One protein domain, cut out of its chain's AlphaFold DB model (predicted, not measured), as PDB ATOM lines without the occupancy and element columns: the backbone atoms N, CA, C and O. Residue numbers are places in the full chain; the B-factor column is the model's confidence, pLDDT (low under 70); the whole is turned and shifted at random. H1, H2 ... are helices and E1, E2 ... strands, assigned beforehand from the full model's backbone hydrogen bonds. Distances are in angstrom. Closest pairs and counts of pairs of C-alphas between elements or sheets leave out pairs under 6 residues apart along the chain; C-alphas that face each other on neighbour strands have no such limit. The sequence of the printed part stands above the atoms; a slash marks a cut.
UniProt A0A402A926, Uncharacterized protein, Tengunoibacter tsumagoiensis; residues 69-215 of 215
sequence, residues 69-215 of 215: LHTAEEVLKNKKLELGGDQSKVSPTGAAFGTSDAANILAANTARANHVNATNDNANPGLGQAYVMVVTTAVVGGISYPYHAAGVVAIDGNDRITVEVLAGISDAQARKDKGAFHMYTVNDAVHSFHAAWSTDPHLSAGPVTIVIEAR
ATOM      1  N   LEU A  69     -26.504 -13.597  44.671       93.81
ATOM      2  CA  LEU A  69     -26.306 -13.390  43.239       93.81
ATOM      3  C   LEU A  69     -24.837 -13.114  42.946       93.81
ATOM      4  O   LEU A  69     -24.256 -13.784  42.094       93.81
ATOM      5  N   HIS A  70     -24.211 -12.214  43.706       94.38
ATOM      6  CA  HIS A  70     -22.787 -11.914  43.547       94.38
ATOM      7  C   HIS A  70     -21.928 -13.173  43.728       94.38
ATOM      8  O   HIS A  70     -21.014 -13.442  42.952       94.38
ATOM      9  N   THR A  71     -22.248 -14.003  44.724       95.31
ATOM     10  CA  THR A  71     -21.548 -15.277  44.956       95.31
ATOM     11  C   THR A  71     -21.721 -16.253  43.800       95.31
ATOM     12  O   THR A  71     -20.740 -16.846  43.347       95.31
ATOM     13  N   ALA A  72     -22.944 -16.397  43.283       96.50
ATOM     14  CA  ALA A  72     -23.185 -17.195  42.092       96.50
ATOM     15  C   ALA A  72     -22.341 -16.677  40.914       96.50
ATOM     16  O   ALA A  72     -21.687 -17.467  40.238       96.50
ATOM     17  N   GLU A  73     -22.260 -15.364  40.710       96.31
ATOM     18  CA  GLU A  73     -21.458 -14.752  39.647       96.31
ATOM     19  C   GLU A  73     -19.946 -15.010  39.798       96.31
ATOM     20  O   GLU A  73     -19.255 -15.273  38.806       96.31
ATOM     21  N   GLU A  74     -19.421 -15.035  41.027       96.50
ATOM     22  CA  GLU A  74     -18.034 -15.444  41.294       96.50
ATOM     23  C   GLU A  74     -17.780 -16.900  40.893       96.50
ATOM     24  O   GLU A  74     -16.757 -17.207  40.264       96.50
ATOM     25  N   VAL A  75     -18.734 -17.794  41.181       97.19
ATOM     26  CA  VAL A  75     -18.690 -19.179  40.701       97.19
ATOM     27  C   VAL A  75     -18.723 -19.192  39.174       97.19
ATOM     28  O   VAL A  75     -17.801 -19.733  38.565       97.19
ATOM     29  N   LEU A  76     -19.686 -18.520  38.539       96.56
ATOM     30  CA  LEU A  76     -19.837 -18.416  37.079       96.56
ATOM     31  C   LEU A  76     -18.562 -17.956  36.362       96.56
ATOM     32  O   LEU A  76     -18.257 -18.431  35.266       96.56
ATOM     33  N   LYS A  77     -17.788 -17.058  36.979       95.38
ATOM     34  CA  LYS A  77     -16.545 -16.504  36.414       95.38
ATOM     35  C   LYS A  77     -15.269 -17.183  36.935       95.38
ATOM     36  O   LYS A  77     -14.192 -16.897  36.420       95.38
ATOM     37  N   ASN A  78     -15.382 -18.099  37.904       95.62
ATOM     38  CA  ASN A  78     -14.266 -18.777  38.587       95.62
ATOM     39  C   ASN A  78     -13.235 -17.806  39.183       95.62
ATOM     40  O   ASN A  78     -12.029 -18.038  39.098       95.62
ATOM     41  N   LYS A  79     -13.693 -16.675  39.722       95.06
ATOM     42  CA  LYS A  79     -12.814 -15.655  40.298       95.06
ATOM     43  C   LYS A  79     -13.566 -14.794  41.298       95.06
ATOM     44  O   LYS A  79     -14.782 -14.659  41.213       95.06
ATOM     45  N   LYS A  80     -12.812 -14.133  42.172       94.38
ATOM     46  CA  LYS A  80     -13.321 -13.035  42.999       94.38
ATOM     47  C   LYS A  80     -13.779 -11.881  42.110       94.38
ATOM     48  O   LYS A  80     -13.062 -11.501  41.178       94.38
ATOM     49  N   LEU A  81     -14.940 -11.323  42.423       92.94
ATOM     50  CA  LEU A  81     -15.496 -10.143  41.773       92.94
ATOM     51  C   LEU A  81     -15.630  -9.017  42.798       92.94
ATOM     52  O   LEU A  81     -16.043  -9.252  43.930       92.94
ATOM     53  N   GLU A  82     -15.285  -7.797  42.413       90.75
ATOM     54  CA  GLU A  82     -15.653  -6.622  43.205       90.75
ATOM     55  C   GLU A  82     -17.154  -6.361  43.061       90.75
ATOM     56  O   GLU A  82     -17.743  -6.723  42.042       90.75
ATOM     57  N   LEU A  83     -17.767  -5.753  44.076       87.25
ATOM     58  CA  LEU A  83     -19.191  -5.418  44.042       87.25
ATOM     59  C   LEU A  83     -19.499  -4.475  42.868       87.25
ATOM     60  O   LEU A  83     -18.803  -3.478  42.665       87.25
ATOM     61  N   GLY A  84     -20.581  -4.766  42.144       78.81
ATOM     62  CA  GLY A  84     -21.148  -3.902  41.108       78.81
ATOM     63  C   GLY A  84     -21.140  -4.483  39.686       78.81
ATOM     64  O   GLY A  84     -20.192  -5.137  39.249       78.81
ATOM     65  N   GLY A  85     -22.199  -4.143  38.938       68.00
ATOM     66  CA  GLY A  85     -22.411  -4.485  37.526       68.00
ATOM     67  C   GLY A  85     -23.069  -5.850  37.295       68.00
ATOM     68  O   GLY A  85     -22.897  -6.763  38.090       68.00
ATOM     69  N   ASP A  86     -23.786  -5.998  36.176       66.31
ATOM     70  CA  ASP A  86     -24.395  -7.274  35.773       66.31
ATOM     71  C   ASP A  86     -23.339  -8.210  35.174       66.31
ATOM     72  O   ASP A  86     -22.698  -7.868  34.171       66.31
ATOM     73  N   GLN A  87     -23.169  -9.413  35.729       78.62
ATOM     74  CA  GLN A  87     -22.183 -10.382  35.228       78.62
ATOM     75  C   GLN A  87     -22.826 -11.617  34.590       78.62
ATOM     76  O   GLN A  87     -22.110 -12.502  34.094       78.62
ATOM     77  N   SER A  88     -24.157 -11.672  34.566       95.25
ATOM     78  CA  SER A  88     -24.910 -12.864  34.203       95.25
ATOM     79  C   SER A  88     -26.048 -12.613  33.207       95.25
ATOM     80  O   SER A  88     -26.504 -11.493  32.958       95.25
ATOM     81  N   LYS A  89     -26.471 -13.698  32.563       96.56
ATOM     82  CA  LYS A  89     -27.620 -13.749  31.656       96.56
ATOM     83  C   LYS A  89     -28.391 -15.046  31.867       96.56
ATOM     84  O   LYS A  89     -27.810 -16.060  32.249       96.56
ATOM     85  N   VAL A  90     -29.686 -15.029  31.589       96.94
ATOM     86  CA  VAL A  90     -30.557 -16.205  31.635       96.94
ATOM     87  C   VAL A  90     -30.202 -17.129  30.471       96.94
ATOM     88  O   VAL A  90     -30.355 -16.747  29.314       96.94
ATOM     89  N   SER A  91     -29.724 -18.339  30.767       95.50
ATOM     90  CA  SER A  91     -29.144 -19.259  29.773       95.50
ATOM     91  C   SER A  91     -30.068 -19.560  28.576       95.50
ATOM     92  O   SER A  91     -29.625 -19.389  27.440       95.50
ATOM     93  N   PRO A  92     -31.366 -19.907  28.750       88.94
ATOM     94  CA  PRO A  92     -32.217 -20.242  27.604       88.94
ATOM     95  C   PRO A  92     -32.615 -19.049  26.720       88.94
ATOM     96  O   PRO A  92     -32.914 -19.245  25.545       88.94
ATOM     97  N   THR A  93     -32.640 -17.821  27.252       92.62
ATOM     98  CA  THR A  93     -33.144 -16.638  26.524       92.62
ATOM     99  C   THR A  93     -32.053 -15.637  26.148       92.62
ATOM    100  O   THR A  93     -32.281 -14.767  25.312       92.62
ATOM    101  N   GLY A  94     -30.881 -15.713  26.782       94.12
ATOM    102  CA  GLY A  94     -29.804 -14.732  26.657       94.12
ATOM    103  C   GLY A  94     -30.107 -13.367  27.288       94.12
ATOM    104  O   GLY A  94     -29.293 -12.453  27.161       94.12
ATOM    105  N   ALA A  95     -31.252 -13.208  27.960       94.81
ATOM    106  CA  ALA A  95     -31.628 -11.960  28.617       94.81
ATOM    107  C   ALA A  95     -30.658 -11.634  29.760       94.81
ATOM    108  O   ALA A  95     -30.301 -12.522  30.531       94.81
ATOM    109  N   ALA A  96     -30.247 -10.369  29.886       94.31
ATOM    110  CA  ALA A  96     -29.438  -9.927  31.020       94.31
ATOM    111  C   ALA A  96     -30.176 -10.184  32.344       94.31
ATOM    112  O   ALA A  96     -31.401 -10.053  32.405       94.31
ATOM    113  N   PHE A  97     -29.429 -10.550  33.383       93.69
ATOM    114  CA  PHE A  97     -29.947 -10.764  34.730       93.69
ATOM    115  C   PHE A  97     -29.155  -9.909  35.725       93.69
ATOM    116  O   PHE A  97     -27.955  -9.729  35.546       93.69
ATOM    117  N   GLY A  98     -29.832  -9.377  36.746       89.06
ATOM    118  CA  GLY A  98     -29.228  -8.512  37.769       89.06
ATOM    119  C   GLY A  98     -29.503  -7.013  37.592       89.06
ATOM    120  O   GLY A  98     -29.288  -6.251  38.527       89.06
ATOM    121  N   THR A  99     -30.083  -6.589  36.461       85.88
ATOM    122  CA  THR A  99     -30.228  -5.156  36.130       85.88
ATOM    123  C   THR A  99     -31.280  -4.428  36.970       85.88
ATOM    124  O   THR A  99     -31.164  -3.233  37.230       85.88
ATOM    125  N   SER A 100     -32.384  -5.110  37.288       87.75
ATOM    126  CA  SER A 100     -33.488  -4.612  38.120       87.75
ATOM    127  C   SER A 100     -34.494  -5.727  38.384       87.75
ATOM    128  O   SER A 100     -34.616  -6.660  37.588       87.75
ATOM    129  N   ASP A 101     -35.289  -5.593  39.444       87.81
ATOM    130  CA  ASP A 101     -36.329  -6.572  39.785       87.81
ATOM    131  C   ASP A 101     -37.336  -6.770  38.650       87.81
ATOM    132  O   ASP A 101     -37.646  -7.899  38.279       87.81
ATOM    133  N   ALA A 102     -37.804  -5.680  38.036       89.00
ATOM    134  CA  ALA A 102     -38.756  -5.749  36.929       89.00
ATOM    135  C   ALA A 102     -38.180  -6.504  35.717       89.00
ATOM    136  O   ALA A 102     -38.881  -7.308  35.098       89.00
ATOM    137  N   ALA A 103     -36.901  -6.281  35.397       91.38
ATOM    138  CA  ALA A 103     -36.221  -6.994  34.320       91.38
ATOM    139  C   ALA A 103     -36.005  -8.475  34.666       91.38
ATOM    140  O   ALA A 103     -36.265  -9.339  33.828       91.38
ATOM    141  N   ASN A 104     -35.613  -8.779  35.905       92.50
ATOM    142  CA  ASN A 104     -35.425 -10.146  36.390       92.50
ATOM    143  C   ASN A 104     -36.742 -10.939  36.353       92.50
ATOM    144  O   ASN A 104     -36.774 -12.065  35.857       92.50
ATOM    145  N   ILE A 105     -37.848 -10.332  36.799       92.75
ATOM    146  CA  ILE A 105     -39.195 -10.917  36.741       92.75
ATOM    147  C   ILE A 105     -39.616 -11.163  35.289       92.75
ATOM    148  O   ILE A 105     -40.136 -12.234  34.967       92.75
ATOM    149  N   LEU A 106     -39.388 -10.195  34.394       93.25
ATOM    150  CA  LEU A 106     -39.697 -10.348  32.973       93.25
ATOM    151  C   LEU A 106     -38.895 -11.496  32.344       93.25
ATOM    152  O   LEU A 106     -39.466 -12.325  31.631       93.25
ATOM    153  N   ALA A 107     -37.594 -11.572  32.626       94.31
ATOM    154  CA  ALA A 107     -36.718 -12.619  32.115       94.31
ATOM    155  C   ALA A 107     -37.139 -14.005  32.628       94.31
ATOM    156  O   ALA A 107     -37.253 -14.942  31.834       94.31
ATOM    157  N   ALA A 108     -37.459 -14.123  33.922       95.12
ATOM    158  CA  ALA A 108     -37.936 -15.362  34.529       95.12
ATOM    159  C   ALA A 108     -39.276 -15.821  33.932       95.12
ATOM    160  O   ALA A 108     -39.422 -16.976  33.533       95.12
ATOM    161  N   ASN A 109     -40.242 -14.909  33.791       94.56
ATOM    162  CA  ASN A 109     -41.535 -15.212  33.176       94.56
ATOM    163  C   ASN A 109     -41.404 -15.621  31.706       94.56
ATOM    164  O   ASN A 109     -42.073 -16.559  31.272       94.56
ATOM    165  N   THR A 110     -40.521 -14.960  30.957       95.19
ATOM    166  CA  THR A 110     -40.236 -15.303  29.557       95.19
ATOM    167  C   THR A 110     -39.618 -16.695  29.451       95.19
ATOM    168  O   THR A 110     -40.053 -17.499  28.627       95.19
ATOM    169  N   ALA A 111     -38.645 -17.014  30.313       95.50
ATOM    170  CA  ALA A 111     -38.045 -18.342  30.368       95.50
ATOM    171  C   ALA A 111     -39.093 -19.413  30.703       95.50
ATOM    172  O   ALA A 111     -39.180 -20.413  29.998       95.50
ATOM    173  N   ARG A 112     -39.950 -19.177  31.704       95.19
ATOM    174  CA  ARG A 112     -41.036 -20.100  32.065       95.19
ATOM    175  C   ARG A 112     -42.013 -20.329  30.915       95.19
ATOM    176  O   ARG A 112     -42.409 -21.464  30.686       95.19
ATOM    177  N   ALA A 113     -42.405 -19.275  30.198       94.25
ATOM    178  CA  ALA A 113     -43.373 -19.377  29.108       94.25
ATOM    179  C   ALA A 113     -42.815 -20.128  27.887       94.25
ATOM    180  O   ALA A 113     -43.517 -20.945  27.295       94.25
ATOM    181  N   ASN A 114     -41.553 -19.875  27.528       93.62
ATOM    182  CA  ASN A 114     -40.964 -20.377  26.281       93.62
ATOM    183  C   ASN A 114     -40.106 -21.639  26.468       93.62
ATOM    184  O   ASN A 114     -39.830 -22.345  25.500       93.62
ATOM    185  N   HIS A 115     -39.685 -21.934  27.700       92.94
ATOM    186  CA  HIS A 115     -38.751 -23.009  28.032       92.94
ATOM    187  C   HIS A 115     -39.191 -23.769  29.291       92.94
ATOM    188  O   HIS A 115     -38.396 -23.997  30.199       92.94
ATOM    189  N   VAL A 116     -40.458 -24.195  29.341       86.06
ATOM    190  CA  VAL A 116     -41.062 -24.903  30.492       86.06
ATOM    191  C   VAL A 116     -40.176 -26.055  31.004       86.06
ATOM    192  O   VAL A 116     -39.970 -26.193  32.207       86.06
ATOM    193  N   ASN A 117     -39.564 -26.819  30.093       90.94
ATOM    194  CA  ASN A 117     -38.691 -27.962  30.408       90.94
ATOM    195  C   ASN A 117     -37.273 -27.579  30.888       90.94
ATOM    196  O   ASN A 117     -36.429 -28.456  31.031       90.94
ATOM    197  N   ALA A 118     -36.991 -26.293  31.095       93.69
ATOM    198  CA  ALA A 118     -35.706 -25.775  31.576       93.69
ATOM    199  C   ALA A 118     -35.874 -24.819  32.775       93.69
ATOM    200  O   ALA A 118     -34.988 -24.015  33.069       93.69
ATOM    201  N   THR A 119     -37.027 -24.876  33.450       96.12
ATOM    202  CA  THR A 119     -37.369 -24.024  34.599       96.12
ATOM    203  C   THR A 119     -37.896 -24.851  35.771       96.12
ATOM    204  O   THR A 119     -38.238 -26.022  35.603       96.12
ATOM    205  N   ASN A 120     -37.976 -24.235  36.955       96.50
ATOM    206  CA  ASN A 120     -38.460 -24.853  38.196       96.50
ATOM    207  C   ASN A 120     -37.686 -26.140  38.518       96.50
ATOM    208  O   ASN A 120     -36.455 -26.120  38.503       96.50
ATOM    209  N   ASP A 121     -38.376 -27.252  38.773       96.25
ATOM    210  CA  ASP A 121     -37.751 -28.550  39.067       96.25
ATOM    211  C   ASP A 121     -36.871 -29.069  37.921       96.25
ATOM    212  O   ASP A 121     -35.932 -29.830  38.153       96.25
ATOM    213  N   ASN A 122     -37.135 -28.615  36.690       96.56
ATOM    214  CA  ASN A 122     -36.380 -28.987  35.494       96.56
ATOM    215  C   ASN A 122     -35.215 -28.028  35.199       96.56
ATOM    216  O   ASN A 122     -34.526 -28.183  34.188       96.56
ATOM    217  N   ALA A 123     -34.991 -27.003  36.031       97.88
ATOM    218  CA  ALA A 123     -33.821 -26.148  35.887       97.88
ATOM    219  C   ALA A 123     -32.549 -27.006  36.017       97.88
ATOM    220  O   ALA A 123     -32.350 -27.718  37.001       97.88
ATOM    221  N   ASN A 124     -31.687 -26.944  35.002       98.06
ATOM    222  CA  ASN A 124     -30.540 -27.838  34.864       98.06
ATOM    223  C   ASN A 124     -29.251 -27.049  34.575       98.06
ATOM    224  O   ASN A 124     -28.759 -27.068  33.445       98.06
ATOM    225  N   PRO A 125     -28.715 -26.308  35.561       98.50
ATOM    226  CA  PRO A 125     -27.448 -25.616  35.405       98.50
ATOM    227  C   PRO A 125     -26.305 -26.621  35.247       98.50
ATOM    228  O   PRO A 125     -26.203 -27.606  35.978       98.50
ATOM    229  N   GLY A 126     -25.424 -26.356  34.292       98.44
ATOM    230  CA  GLY A 126     -24.133 -27.007  34.134       98.44
ATOM    231  C   GLY A 126     -23.076 -26.480  35.111       98.44
ATOM    232  O   GLY A 126     -23.312 -25.576  35.914       98.44
ATOM    233  N   LEU A 127     -21.870 -27.046  35.030       98.19
ATOM    234  CA  LEU A 127     -20.738 -26.638  35.861       98.19
ATOM    235  C   LEU A 127     -20.347 -25.192  35.526       98.19
ATOM    236  O   LEU A 127     -20.045 -24.882  34.374       98.19
ATOM    237  N   GLY A 128     -20.310 -24.311  36.530       96.12
ATOM    238  CA  GLY A 128     -20.080 -22.882  36.304       96.12
ATOM    239  C   GLY A 128     -21.298 -22.103  35.806       96.12
ATOM    240  O   GLY A 128     -21.138 -20.972  35.356       96.12
ATOM    241  N   GLN A 129     -22.491 -22.688  35.870       98.50
ATOM    242  CA  GLN A 129     -23.762 -21.966  35.819       98.50
ATOM    243  C   GLN A 129     -24.369 -21.911  37.229       98.50
ATOM    244  O   GLN A 129     -23.790 -22.434  38.183       98.50
ATOM    245  N   ALA A 130     -25.517 -21.256  37.379       98.44
ATOM    246  CA  ALA A 130     -26.191 -21.129  38.664       98.44
ATOM    247  C   ALA A 130     -27.699 -21.303  38.537       98.44
ATOM    248  O   ALA A 130     -28.294 -20.972  37.508       98.44
ATOM    249  N   TYR A 131     -28.306 -21.777  39.620       98.62
ATOM    250  CA  TYR A 131     -29.733 -21.614  39.847       98.62
ATOM    251  C   TYR A 131     -30.029 -20.181  40.272       98.62
ATOM    252  O   TYR A 131     -29.260 -19.591  41.031       98.62
ATOM    253  N   VAL A 132     -31.181 -19.663  39.847       97.00
ATOM    254  CA  VAL A 132     -31.804 -18.485  40.455       97.00
ATOM    255  C   VAL A 132     -33.296 -18.725  40.604       97.00
ATOM    256  O   VAL A 132     -33.959 -19.070  39.630       97.00
ATOM    257  N   MET A 133     -33.837 -18.530  41.800       95.94
ATOM    258  CA  MET A 133     -35.273 -18.456  42.046       95.94
ATOM    259  C   MET A 133     -35.683 -16.994  42.132       95.94
ATOM    260  O   MET A 133     -35.153 -16.264  42.960       95.94
ATOM    261  N   VAL A 134     -36.625 -16.582  41.290       93.94
ATOM    262  CA  VAL A 134     -37.144 -15.211  41.225       93.94
ATOM    263  C   VAL A 134     -38.585 -15.193  41.709       93.94
ATOM    264  O   VAL A 134     -39.411 -15.968  41.225       93.94
ATOM    265  N   VAL A 135     -38.904 -14.278  42.619       91.19
ATOM    266  CA  VAL A 135     -40.277 -14.026  43.064       91.19
ATOM    267  C   VAL A 135     -40.997 -13.216  41.992       91.19
ATOM    268  O   VAL A 135     -40.632 -12.075  41.723       91.19
ATOM    269  N   THR A 136     -42.010 -13.799  41.340       86.88
ATOM    270  CA  THR A 136     -42.672 -13.147  40.189       86.88
ATOM    271  C   THR A 136     -43.984 -12.444  40.521       86.88
ATOM    272  O   THR A 136     -44.564 -11.799  39.646       86.88
ATOM    273  N   THR A 137     -44.454 -12.533  41.766       81.12
ATOM    274  CA  THR A 137     -45.653 -11.821  42.223       81.12
ATOM    275  C   THR A 137     -45.302 -10.763  43.261       81.12
ATOM    276  O   THR A 137     -44.401 -10.946  44.074       81.12
ATOM    277  N   ALA A 138     -46.001  -9.626  43.218       62.78
ATOM    278  CA  ALA A 138     -45.820  -8.568  44.203       62.78
ATOM    279  C   ALA A 138     -46.250  -9.077  45.581       62.78
ATOM    280  O   ALA A 138     -47.400  -9.478  45.771       62.78
ATOM    281  N   VAL A 139     -45.336  -9.045  46.544       55.25
ATOM    282  CA  VAL A 139     -45.617  -9.521  47.897       55.25
ATOM    283  C   VAL A 139     -45.980  -8.340  48.775       55.25
ATOM    284  O   VAL A 139     -45.226  -7.375  48.914       55.25
ATOM    285  N   VAL A 140     -47.174  -8.410  49.355       48.34
ATOM    286  CA  VAL A 140     -47.654  -7.435  50.330       48.34
ATOM    287  C   VAL A 140     -46.782  -7.561  51.580       48.34
ATOM    288  O   VAL A 140     -46.798  -8.603  52.227       48.34
ATOM    289  N   GLY A 141     -46.018  -6.517  51.917       51.94
ATOM    290  CA  GLY A 141     -45.239  -6.466  53.164       51.94
ATOM    291  C   GLY A 141     -43.735  -6.222  53.033       51.94
ATOM    292  O   GLY A 141     -43.068  -6.211  54.059       51.94
ATOM    293  N   GLY A 142     -43.208  -5.978  51.826       49.91
ATOM    294  CA  GLY A 142     -41.806  -5.584  51.633       49.91
ATOM    295  C   GLY A 142     -40.835  -6.743  51.858       49.91
ATOM    296  O   GLY A 142     -40.285  -6.909  52.943       49.91
ATOM    297  N   ILE A 143     -40.622  -7.566  50.830       54.22
ATOM    298  CA  ILE A 143     -39.565  -8.583  50.868       54.22
ATOM    299  C   ILE A 143     -38.193  -7.896  50.830       54.22
ATOM    300  O   ILE A 143     -37.994  -6.951  50.073       54.22
ATOM    301  N   SER A 144     -37.251  -8.410  51.626       56.25
ATOM    302  CA  SER A 144     -35.868  -7.926  51.687       56.25
ATOM    303  C   SER A 144     -35.009  -8.352  50.483       56.25
ATOM    304  O   SER A 144     -34.080  -7.623  50.157       56.25
ATOM    305  N   TYR A 145     -35.302  -9.485  49.819       68.69
ATOM    306  CA  TYR A 145     -34.582  -9.964  48.619       68.69
ATOM    307  C   TYR A 145     -35.535 -10.636  47.607       68.69
ATOM    308  O   TYR A 145     -36.177 -11.629  47.951       68.69
ATOM    309  N   PRO A 146     -35.641 -10.144  46.361       80.50
ATOM    310  CA  PRO A 146     -36.608 -10.635  45.370       80.50
ATOM    311  C   PRO A 146     -36.176 -11.930  44.659       80.50
ATOM    312  O   PRO A 146     -36.877 -12.422  43.767       80.50
ATOM    313  N   TYR A 147     -35.019 -12.480  45.026       88.50
ATOM    314  CA  TYR A 147     -34.474 -13.704  44.459       88.50
ATOM    315  C   TYR A 147     -33.491 -14.399  45.411       88.50
ATOM    316  O   TYR A 147     -32.964 -13.788  46.339       88.50
ATOM    317  N   HIS A 148     -33.207 -15.671  45.124       94.19
ATOM    318  CA  HIS A 148     -32.109 -16.446  45.711       94.19
ATOM    319  C   HIS A 148     -31.321 -17.160  44.613       94.19
ATOM    320  O   HIS A 148     -31.917 -17.611  43.632       94.19
ATOM    321  N   ALA A 149     -30.002 -17.265  44.761       96.19
ATOM    322  CA  ALA A 149     -29.109 -17.803  43.739       96.19
ATOM    323  C   ALA A 149     -28.033 -18.732  44.317       96.19
ATOM    324  O   ALA A 149     -27.559 -18.538  45.436       96.19
ATOM    325  N   ALA A 150     -27.636 -19.729  43.523       98.12
ATOM    326  CA  ALA A 150     -26.702 -20.774  43.930       98.12
ATOM    327  C   ALA A 150     -25.803 -21.210  42.771       98.12
ATOM    328  O   ALA A 150     -26.284 -21.741  41.766       98.12
ATOM    329  N   GLY A 151     -24.491 -20.994  42.904       98.38
ATOM    330  CA  GLY A 151     -23.514 -21.320  41.864       98.38
ATOM    331  C   GLY A 151     -23.101 -22.787  41.891       98.38
ATOM    332  O   GLY A 151     -22.694 -23.281  42.937       98.38
ATOM    333  N   VAL A 152     -23.150 -23.480  40.748       98.75
ATOM    334  CA  VAL A 152     -22.777 -24.899  40.632       98.75
ATOM    335  C   VAL A 152     -21.261 -25.058  40.563       98.75
ATOM    336  O   VAL A 152     -20.610 -24.625  39.603       98.75
ATOM    337  N   VAL A 153     -20.709 -25.741  41.564       98.75
ATOM    338  CA  VAL A 153     -19.271 -25.998  41.712       98.75
ATOM    339  C   VAL A 153     -18.858 -27.412  41.316       98.75
ATOM    340  O   VAL A 153     -17.688 -27.639  41.014       98.75
ATOM    341  N   ALA A 154     -19.801 -28.352  41.292       98.69
ATOM    342  CA  ALA A 154     -19.571 -29.739  40.905       98.69
ATOM    343  C   ALA A 154     -20.869 -30.406  40.423       98.69
ATOM    344  O   ALA A 154     -21.975 -29.949  40.723       98.69
ATOM    345  N   ILE A 155     -20.720 -31.484  39.653       98.75
ATOM    346  CA  ILE A 155     -21.820 -32.229  39.036       98.75
ATOM    347  C   ILE A 155     -21.562 -33.723  39.166       98.75
ATOM    348  O   ILE A 155     -20.474 -34.186  38.834       98.75
ATOM    349  N   ASP A 156     -22.589 -34.469  39.562       98.62
ATOM    350  CA  ASP A 156     -22.586 -35.928  39.527       98.62
ATOM    351  C   ASP A 156     -23.958 -36.454  39.091       98.62
ATOM    352  O   ASP A 156     -24.934 -36.331  39.828       98.62
ATOM    353  N   GLY A 157     -24.052 -36.995  37.872       97.94
ATOM    354  CA  GLY A 157     -25.334 -37.382  37.277       97.94
ATOM    355  C   GLY A 157     -26.298 -36.192  37.191       97.94
ATOM    356  O   GLY A 157     -25.970 -35.149  36.610       97.94
ATOM    357  N   ASN A 158     -27.478 -36.331  37.789       98.12
ATOM    358  CA  ASN A 158     -28.478 -35.272  37.922       98.12
ATOM    359  C   ASN A 158     -28.288 -34.400  39.168       98.12
ATOM    360  O   ASN A 158     -28.998 -33.404  39.313       98.12
ATOM    361  N   ASP A 159     -27.328 -34.717  40.036       98.75
ATOM    362  CA  ASP A 159     -27.047 -33.905  41.211       98.75
ATOM    363  C   ASP A 159     -26.154 -32.707  40.851       98.75
ATOM    364  O   ASP A 159     -25.191 -32.796  40.076       98.75
ATOM    365  N   ARG A 160     -26.502 -31.549  41.409       98.75
ATOM    366  CA  ARG A 160     -25.773 -30.286  41.313       98.75
ATOM    367  C   ARG A 160     -25.313 -29.898  42.697       98.75
ATOM    368  O   ARG A 160     -26.134 -29.702  43.589       98.75
ATOM    369  N   ILE A 161     -24.001 -29.792  42.857       98.81
ATOM    370  CA  ILE A 161     -23.391 -29.323  44.089       98.81
ATOM    371  C   ILE A 161     -23.189 -27.825  43.926       98.81
ATOM    372  O   ILE A 161     -22.522 -27.383  42.984       98.81
ATOM    373  N   THR A 162     -23.769 -27.054  44.832       98.81
ATOM    374  CA  THR A 162     -23.740 -25.595  44.805       98.81
ATOM    375  C   THR A 162     -22.893 -25.035  45.935       98.81
ATOM    376  O   THR A 162     -22.665 -25.702  46.940       98.81
ATOM    377  N   VAL A 163     -22.435 -23.798  45.762       98.25
ATOM    378  CA  VAL A 163     -22.036 -22.913  46.858       98.25
ATOM    379  C   VAL A 163     -23.078 -21.809  46.974       98.25
ATOM    380  O   VAL A 163     -23.413 -21.155  45.983       98.25
ATOM    381  N   GLU A 164     -23.562 -21.606  48.195       95.38
ATOM    382  CA  GLU A 164     -24.616 -20.658  48.531       95.38
ATOM    383  C   GLU A 164     -24.233 -19.776  49.706       95.38
ATOM    384  O   GLU A 164     -23.611 -20.206  50.678       95.38
ATOM    385  N   VAL A 165     -24.665 -18.526  49.623       93.56
ATOM    386  CA  VAL A 165     -24.670 -17.589  50.740       93.56
ATOM    387  C   VAL A 165     -26.051 -16.973  50.829       93.56
ATOM    388  O   VAL A 165     -26.740 -16.834  49.818       93.56
ATOM    389  N   LEU A 166     -26.441 -16.577  52.032       86.00
ATOM    390  CA  LEU A 166     -27.672 -15.827  52.231       86.00
ATOM    391  C   LEU A 166     -27.360 -14.337  52.273       86.00
ATOM    392  O   LEU A 166     -26.413 -13.903  52.935       86.00
ATOM    393  N   ALA A 167     -28.179 -13.560  51.568       79.94
ATOM    394  CA  ALA A 167     -28.127 -12.114  51.669       79.94
ATOM    395  C   ALA A 167     -28.580 -11.667  53.069       79.94
ATOM    396  O   ALA A 167     -29.546 -12.192  53.630       79.94
ATOM    397  N   GLY A 168     -27.848 -10.719  53.654       70.94
ATOM    398  CA  GLY A 168     -28.261 -10.030  54.879       70.94
ATOM    399  C   GLY A 168     -29.105  -8.794  54.564       70.94
ATOM    400  O   GLY A 168     -29.097  -8.326  53.436       70.94
ATOM    401  N   ILE A 169     -29.791  -8.225  55.565       69.31
ATOM    402  CA  ILE A 169     -30.792  -7.137  55.389       69.31
ATOM    403  C   ILE A 169     -30.207  -5.795  54.918       69.31
ATOM    404  O   ILE A 169     -30.910  -4.794  54.821       69.31
ATOM    405  N   SER A 170     -28.900  -5.755  54.707       73.19
ATOM    406  CA  SER A 170     -28.129  -4.587  54.322       73.19
ATOM    407  C   SER A 170     -27.057  -5.028  53.343       73.19
ATOM    408  O   SER A 170     -26.461  -6.092  53.548       73.19
ATOM    409  N   ASP A 171     -26.744  -4.171  52.378       77.12
ATOM    410  CA  ASP A 171     -25.716  -4.436  51.376       77.12
ATOM    411  C   ASP A 171     -24.404  -4.904  52.005       77.12
ATOM    412  O   ASP A 171     -23.881  -4.322  52.969       77.12
ATOM    413  N   ALA A 172     -23.858  -5.977  51.440       81.12
ATOM    414  CA  ALA A 172     -22.613  -6.559  51.891       81.12
ATOM    415  C   ALA A 172     -21.457  -5.560  51.727       81.12
ATOM    416  O   ALA A 172     -21.170  -5.095  50.634       81.12
ATOM    417  N   GLN A 173     -20.750  -5.263  52.819       84.12
ATOM    418  CA  GLN A 173     -19.588  -4.355  52.803       84.12
ATOM    419  C   GLN A 173     -18.247  -5.101  52.792       84.12
ATOM    420  O   GLN A 173     -17.203  -4.529  52.493       84.12
ATOM    421  N   ALA A 174     -18.251  -6.385  53.159       89.12
ATOM    422  CA  ALA A 174     -17.042  -7.183  53.304       89.12
ATOM    423  C   ALA A 174     -17.303  -8.663  53.018       89.12
ATOM    424  O   ALA A 174     -18.395  -9.183  53.264       89.12
ATOM    425  N   ARG A 175     -16.251  -9.347  52.568       92.88
ATOM    426  CA  ARG A 175     -16.219 -10.802  52.421       92.88
ATOM    427  C   ARG A 175     -16.086 -11.442  53.793       92.88
ATOM    428  O   ARG A 175     -15.075 -11.250  54.464       92.88
ATOM    429  N   LYS A 176     -17.100 -12.186  54.215       93.19
ATOM    430  CA  LYS A 176     -17.112 -12.845  55.532       93.19
ATOM    431  C   LYS A 176     -17.742 -14.228  55.517       93.19
ATOM    432  O   LYS A 176     -17.478 -15.010  56.429       93.19
ATOM    433  N   ASP A 177     -18.533 -14.538  54.495       95.00
ATOM    434  CA  ASP A 177     -19.183 -15.835  54.381       95.00
ATOM    435  C   ASP A 177     -18.229 -16.855  53.753       95.00
ATOM    436  O   ASP A 177     -17.446 -16.516  52.871       95.00
ATOM    437  N   LYS A 178     -18.259 -18.100  54.221       95.62
ATOM    438  CA  LYS A 178     -17.465 -19.191  53.644       95.62
ATOM    439  C   LYS A 178     -18.178 -19.860  52.467       95.62
ATOM    440  O   LYS A 178     -17.521 -20.583  51.725       95.62
ATOM    441  N   GLY A 179     -19.476 -19.612  52.291       96.62
ATOM    442  CA  GLY A 179     -20.310 -20.315  51.325       96.62
ATOM    443  C   GLY A 179     -20.639 -21.719  51.820       96.62
ATOM    444  O   GLY A 179     -19.745 -22.538  52.026       96.62
ATOM    445  N   ALA A 180     -21.919 -21.985  52.052       98.06
ATOM    446  CA  ALA A 180     -22.400 -23.315  52.387       98.06
ATOM    447  C   ALA A 180     -22.550 -24.145  51.108       98.06
ATOM    448  O   ALA A 180     -23.025 -23.650  50.087       98.06
ATOM    449  N   PHE A 181     -22.153 -25.410  51.168       98.62
ATOM    450  CA  PHE A 181     -22.401 -26.367  50.108       98.62
ATOM    451  C   PHE A 181     -23.789 -26.973  50.260       98.62
ATOM    452  O   PHE A 181     -24.153 -27.458  51.334       98.62
ATOM    453  N   HIS A 182     -24.526 -27.011  49.158       98.44
ATOM    454  CA  HIS A 182     -25.799 -27.714  49.057       98.44
ATOM    455  C   HIS A 182     -25.783 -28.658  47.855       98.44
ATOM    456  O   HIS A 182     -24.871 -28.639  47.024       98.44
ATOM    457  N   MET A 183     -26.771 -29.548  47.805       98.62
ATOM    458  CA  MET A 183     -26.944 -30.514  46.730       98.62
ATOM    459  C   MET A 183     -28.408 -30.529  46.313       98.62
ATOM    460  O   MET A 183     -29.285 -30.654  47.165       98.62
ATOM    461  N   TYR A 184     -28.644 -30.426  45.009       98.56
ATOM    462  CA  TYR A 184     -29.976 -30.489  44.416       98.56
ATOM    463  C   TYR A 184     -30.011 -31.495  43.284       98.56
ATOM    464  O   TYR A 184     -29.022 -31.644  42.569       98.56
ATOM    465  N   THR A 185     -31.155 -32.136  43.083       98.50
ATOM    466  CA  THR A 185     -31.358 -33.099  42.001       98.50
ATOM    467  C   THR A 185     -32.244 -32.483  40.920       98.50
ATOM    468  O   THR A 185     -33.343 -31.999  41.188       98.50
ATOM    469  N   VAL A 186     -31.755 -32.480  39.681       97.94
ATOM    470  CA  VAL A 186     -32.515 -32.030  38.506       97.94
ATOM    471  C   VAL A 186     -33.670 -32.996  38.226       97.94
ATOM    472  O   VAL A 186     -33.485 -34.210  38.289       97.94
ATOM    473  N   ASN A 187     -34.838 -32.462  37.855       95.88
ATOM    474  CA  ASN A 187     -36.076 -33.208  37.589       95.88
ATOM    475  C   ASN A 187     -36.617 -33.985  38.810       95.88
ATOM    476  O   ASN A 187     -37.317 -34.984  38.644       95.88
ATOM    477  N   ASP A 188     -36.309 -33.535  40.029       96.31
ATOM    478  CA  ASP A 188     -36.807 -34.123  41.276       96.31
ATOM    479  C   ASP A 188     -37.645 -33.094  42.050       96.31
ATOM    480  O   ASP A 188     -37.117 -32.134  42.598       96.31
ATOM    481  N   ALA A 189     -38.959 -33.304  42.127       94.62
ATOM    482  CA  ALA A 189     -39.887 -32.371  42.774       94.62
ATOM    483  C   ALA A 189     -39.731 -32.262  44.308       94.62
ATOM    484  O   ALA A 189     -40.413 -31.456  44.937       94.62
ATOM    485  N   VAL A 190     -38.881 -33.084  44.926       95.75
ATOM    486  CA  VAL A 190     -38.588 -33.055  46.367       95.75
ATOM    487  C   VAL A 190     -37.202 -32.471  46.624       95.75
ATOM    488  O   VAL A 190     -37.008 -31.724  47.581       95.75
ATOM    489  N   HIS A 191     -36.239 -32.807  45.770       97.12
ATOM    490  CA  HIS A 191     -34.826 -32.485  45.959       97.12
ATOM    491  C   HIS A 191     -34.303 -31.396  45.010       97.12
ATOM    492  O   HIS A 191     -33.103 -31.119  45.011       97.12
ATOM    493  N   SER A 192     -35.155 -30.771  44.195       98.00
ATOM    494  CA  SER A 192     -34.756 -29.654  43.337       98.00
ATOM    495  C   SER A 192     -34.441 -28.393  44.147       98.00
ATOM    496  O   SER A 192     -34.918 -28.190  45.268       98.00
ATOM    497  N   PHE A 193     -33.687 -27.480  43.531       97.81
ATOM    498  CA  PHE A 193     -33.510 -26.122  44.055       97.81
ATOM    499  C   PHE A 193     -34.860 -25.412  44.233       97.81
ATOM    500  O   PHE A 193     -35.069 -24.676  45.194       97.81
ATOM    501  N   HIS A 194     -35.796 -25.653  43.310       97.12
ATOM    502  CA  HIS A 194     -37.124 -25.064  43.368       97.12
ATOM    503  C   HIS A 194     -37.905 -25.551  44.593       97.12
ATOM    504  O   HIS A 194     -38.421 -24.735  45.353       97.12
ATOM    505  N   ALA A 195     -37.945 -26.860  44.835       96.00
ATOM    506  CA  ALA A 195     -38.625 -27.454  45.979       96.00
ATOM    507  C   ALA A 195     -38.019 -26.986  47.312       96.00
ATOM    508  O   ALA A 195     -38.758 -26.600  48.217       96.00
ATOM    509  N   ALA A 196     -36.685 -26.943  47.406       94.94
ATOM    510  CA  ALA A 196     -35.974 -26.561  48.627       94.94
ATOM    511  C   ALA A 196     -36.269 -25.126  49.092       94.94
ATOM    512  O   ALA A 196     -36.333 -24.870  50.293       94.94
ATOM    513  N   TRP A 197     -36.459 -24.200  48.150       93.38
ATOM    514  CA  TRP A 197     -36.626 -22.777  48.448       93.38
ATOM    515  C   TRP A 197     -38.073 -22.283  48.330       93.38
ATOM    516  O   TRP A 197     -38.401 -21.232  48.871       93.38
ATOM    517  N   SER A 198     -38.980 -23.047  47.710       90.00
ATOM    518  CA  SER A 198     -40.392 -22.643  47.572       90.00
ATOM    519  C   SER A 198     -41.155 -22.591  48.898       90.00
ATOM    520  O   SER A 198     -42.215 -21.971  48.968       90.00
ATOM    521  N   THR A 199     -40.635 -23.222  49.956       85.69
ATOM    522  CA  THR A 199     -41.197 -23.128  51.311       85.69
ATOM    523  C   THR A 199     -40.697 -21.915  52.090       85.69
ATOM    524  O   THR A 199     -41.220 -21.642  53.170       85.69
ATOM    525  N   ASP A 200     -39.689 -21.197  51.584       85.38
ATOM    526  CA  ASP A 200     -39.224 -19.969  52.217       85.38
ATOM    527  C   ASP A 200     -40.317 -18.888  52.087       85.38
ATOM    528  O   ASP A 200     -40.754 -18.583  50.970       85.38
ATOM    529  N   PRO A 201     -40.781 -18.283  53.195       82.19
ATOM    530  CA  PRO A 201     -41.815 -17.251  53.155       82.19
ATOM    531  C   PRO A 201     -41.476 -16.070  52.237       82.19
ATOM    532  O   PRO A 201     -42.385 -15.468  51.667       82.19
ATOM    533  N   HIS A 202     -40.192 -15.753  52.058       80.06
ATOM    534  CA  HIS A 202     -39.732 -14.668  51.196       80.06
ATOM    535  C   HIS A 202     -39.701 -15.048  49.716       80.06
ATOM    536  O   HIS A 202     -39.747 -14.152  48.878       80.06
ATOM    537  N   LEU A 203     -39.665 -16.341  49.382       84.62
ATOM    538  CA  LEU A 203     -39.571 -16.821  47.999       84.62
ATOM    539  C   LEU A 203     -40.854 -17.499  47.493       84.62
ATOM    540  O   LEU A 203     -41.040 -17.657  46.290       84.62
ATOM    541  N   SER A 204     -41.778 -17.849  48.386       82.06
ATOM    542  CA  SER A 204     -42.984 -18.640  48.087       82.06
ATOM    543  C   SER A 204     -44.019 -17.978  47.157       82.06
ATOM    544  O   SER A 204     -44.922 -18.645  46.647       82.06
ATOM    545  N   ALA A 205     -43.909 -16.676  46.888       83.06
ATOM    546  CA  ALA A 205     -44.916 -15.930  46.137       83.06
ATOM    547  C   ALA A 205     -44.723 -16.039  44.610       83.06
ATOM    548  O   ALA A 205     -44.177 -15.156  43.938       83.06
ATOM    549  N   GLY A 206     -45.215 -17.142  44.043       84.00
ATOM    550  CA  GLY A 206     -45.104 -17.431  42.611       84.00
ATOM    551  C   GLY A 206     -43.651 -17.516  42.129       84.00
ATOM    552  O   GLY A 206     -43.314 -16.828  41.158       84.00
ATOM    553  N   PRO A 207     -42.776 -18.295  42.793       92.69
ATOM    554  CA  PRO A 207     -41.385 -18.402  42.396       92.69
ATOM    555  C   PRO A 207     -41.258 -19.005  41.000       92.69
ATOM    556  O   PRO A 207     -42.028 -19.879  40.593       92.69
ATOM    557  N   VAL A 208     -40.239 -18.562  40.278       95.50
ATOM    558  CA  VAL A 208     -39.775 -19.210  39.055       95.50
ATOM    559  C   VAL A 208     -38.290 -19.474  39.200       95.50
ATOM    560  O   VAL A 208     -37.518 -18.538  39.405       95.50
ATOM    561  N   THR A 209     -37.884 -20.737  39.078       97.56
ATOM    562  CA  THR A 209     -36.459 -21.085  39.046       97.56
ATOM    563  C   THR A 209     -35.964 -21.124  37.610       97.56
ATOM    564  O   THR A 209     -36.570 -21.761  36.748       97.56
ATOM    565  N   ILE A 210     -34.848 -20.452  37.358       97.88
ATOM    566  CA  ILE A 210     -34.169 -20.362  36.068       97.88
ATOM    567  C   ILE A 210     -32.681 -20.676  36.227       97.88
ATOM    568  O   ILE A 210     -32.158 -20.750  37.340       97.88
ATOM    569  N   VAL A 211     -32.003 -20.840  35.093       98.44
ATOM    570  CA  VAL A 211     -30.547 -20.986  35.022       98.44
ATOM    571  C   VAL A 211     -29.931 -19.687  34.523       98.44
ATOM    572  O   VAL A 211     -30.346 -19.169  33.480       98.44
ATOM    573  N   ILE A 212     -28.916 -19.196  35.231       98.19
ATOM    574  CA  ILE A 212     -28.065 -18.100  34.761       98.19
ATOM    575  C   ILE A 212     -26.658 -18.600  34.443       98.19
ATOM    576  O   ILE A 212     -26.158 -19.567  35.023       98.19
ATOM    577  N   GLU A 213     -26.004 -17.909  33.523       97.69
ATOM    578  CA  GLU A 213     -24.632 -18.167  33.112       97.69
ATOM    579  C   GLU A 213     -23.857 -16.864  32.949       97.69
ATOM    580  O   GLU A 213     -24.437 -15.778  32.892       97.69
ATOM    581  N   ALA A 214     -22.531 -16.975  32.879       95.00
ATOM    582  CA  ALA A 214     -21.667 -15.835  32.632       95.00
ATOM    583  C   ALA A 214     -22.066 -15.126  31.325       95.00
ATOM    584  O   ALA A 214     -22.220 -15.765  30.280       95.00
ATOM    585  N   ARG A 215     -22.196 -13.797  31.387       86.50
ATOM    586  CA  ARG A 215     -22.327 -12.968  30.186       86.50
ATOM    587  C   ARG A 215     -21.033 -12.939  29.380       86.50
ATOM    588  O   ARG A 215     -19.951 -12.890  30.022       86.50
TER     589      ARG A 215
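AT A GLANCE: This is residues 69 to 215 of the 215 residues of an uncharacterized protein of Tengunoibacter tsumagoiensis (UniProt A0A402A926). A strongly twisted sheet of six antiparallel strands runs through the middle, with H1 packed on one face and short H3 on the opposite face, where the sheet curls round it. The longest helix, H2, packs over E6 and E2. The 147 printed residues include three named helices and six named strands, in the order H1 E1 H2 E2 E3 E4 E5 H3 E6; the sheet's order is E1 E6 E2 E3 E4 E5. The class is mixed, with 68 residues, under half, in named elements; the whole is compact, with a radius of gyration of the C-alphas of 13.9 A and spans of 39 by 37 by 28 A.

HOW THE PARTS SIT: H1, residues 69 to 77, comes closest to E3, residues 147 to 156, at the C-alphas of Ala 72 and Gly 151, 4.1 A apart. E1, residues 88 to 90, is the antiparallel neighbour of E6, residues 207 to 214, with N 89 and O 213 within hydrogen-bond range at 2.9 A. H2, residues 101 to 114, is on the sheet at a height of 8.0 A; its closest C-alpha pair with E6 is Ala 108 and Val 208, 6.2 A. E2, residues 130 to 135, E3, E4, residues 159 to 164, and E5, residues 180 to 185, form a meander, successive antiparallel hairpins, with N 131 and O 150 at 2.9 A, N 153 and O 161 at 2.8 A, and N 160 and O 184 at 2.8 A. E3 bends by 69 degrees at residue 153. H3, residues 193 to 198, and H1 are on opposite faces, three layers with the sheet between; the closest C-alphas of H3 and E6 are His 194 and Thr 209, 5.9 A. E6 pairs antiparallel with E2, N 132 and O 210 at 2.9 A. Every O i to N i+4 pair in H1, H2 and H3 is within hydrogen-bond range.

IN THESE COORDINATES: H1 begins at C-alpha 69, (-26.306, -13.390, 43.239). H2 spans 19.9 A, E3 25.7 A and E6 22.2 A, ending at C-alpha 214, (-21.667, -15.835, 32.632).

THE WHOLE: The C-alphas farthest apart, Gly 141 and Gly 157, are 40.1 A apart. The printed part has no cut; the links H2 to E2, E2 to E3 and E4 to E5 are long. The model's pLDDT is under 70 at residues 85 to 86, 138 to 145 and 169.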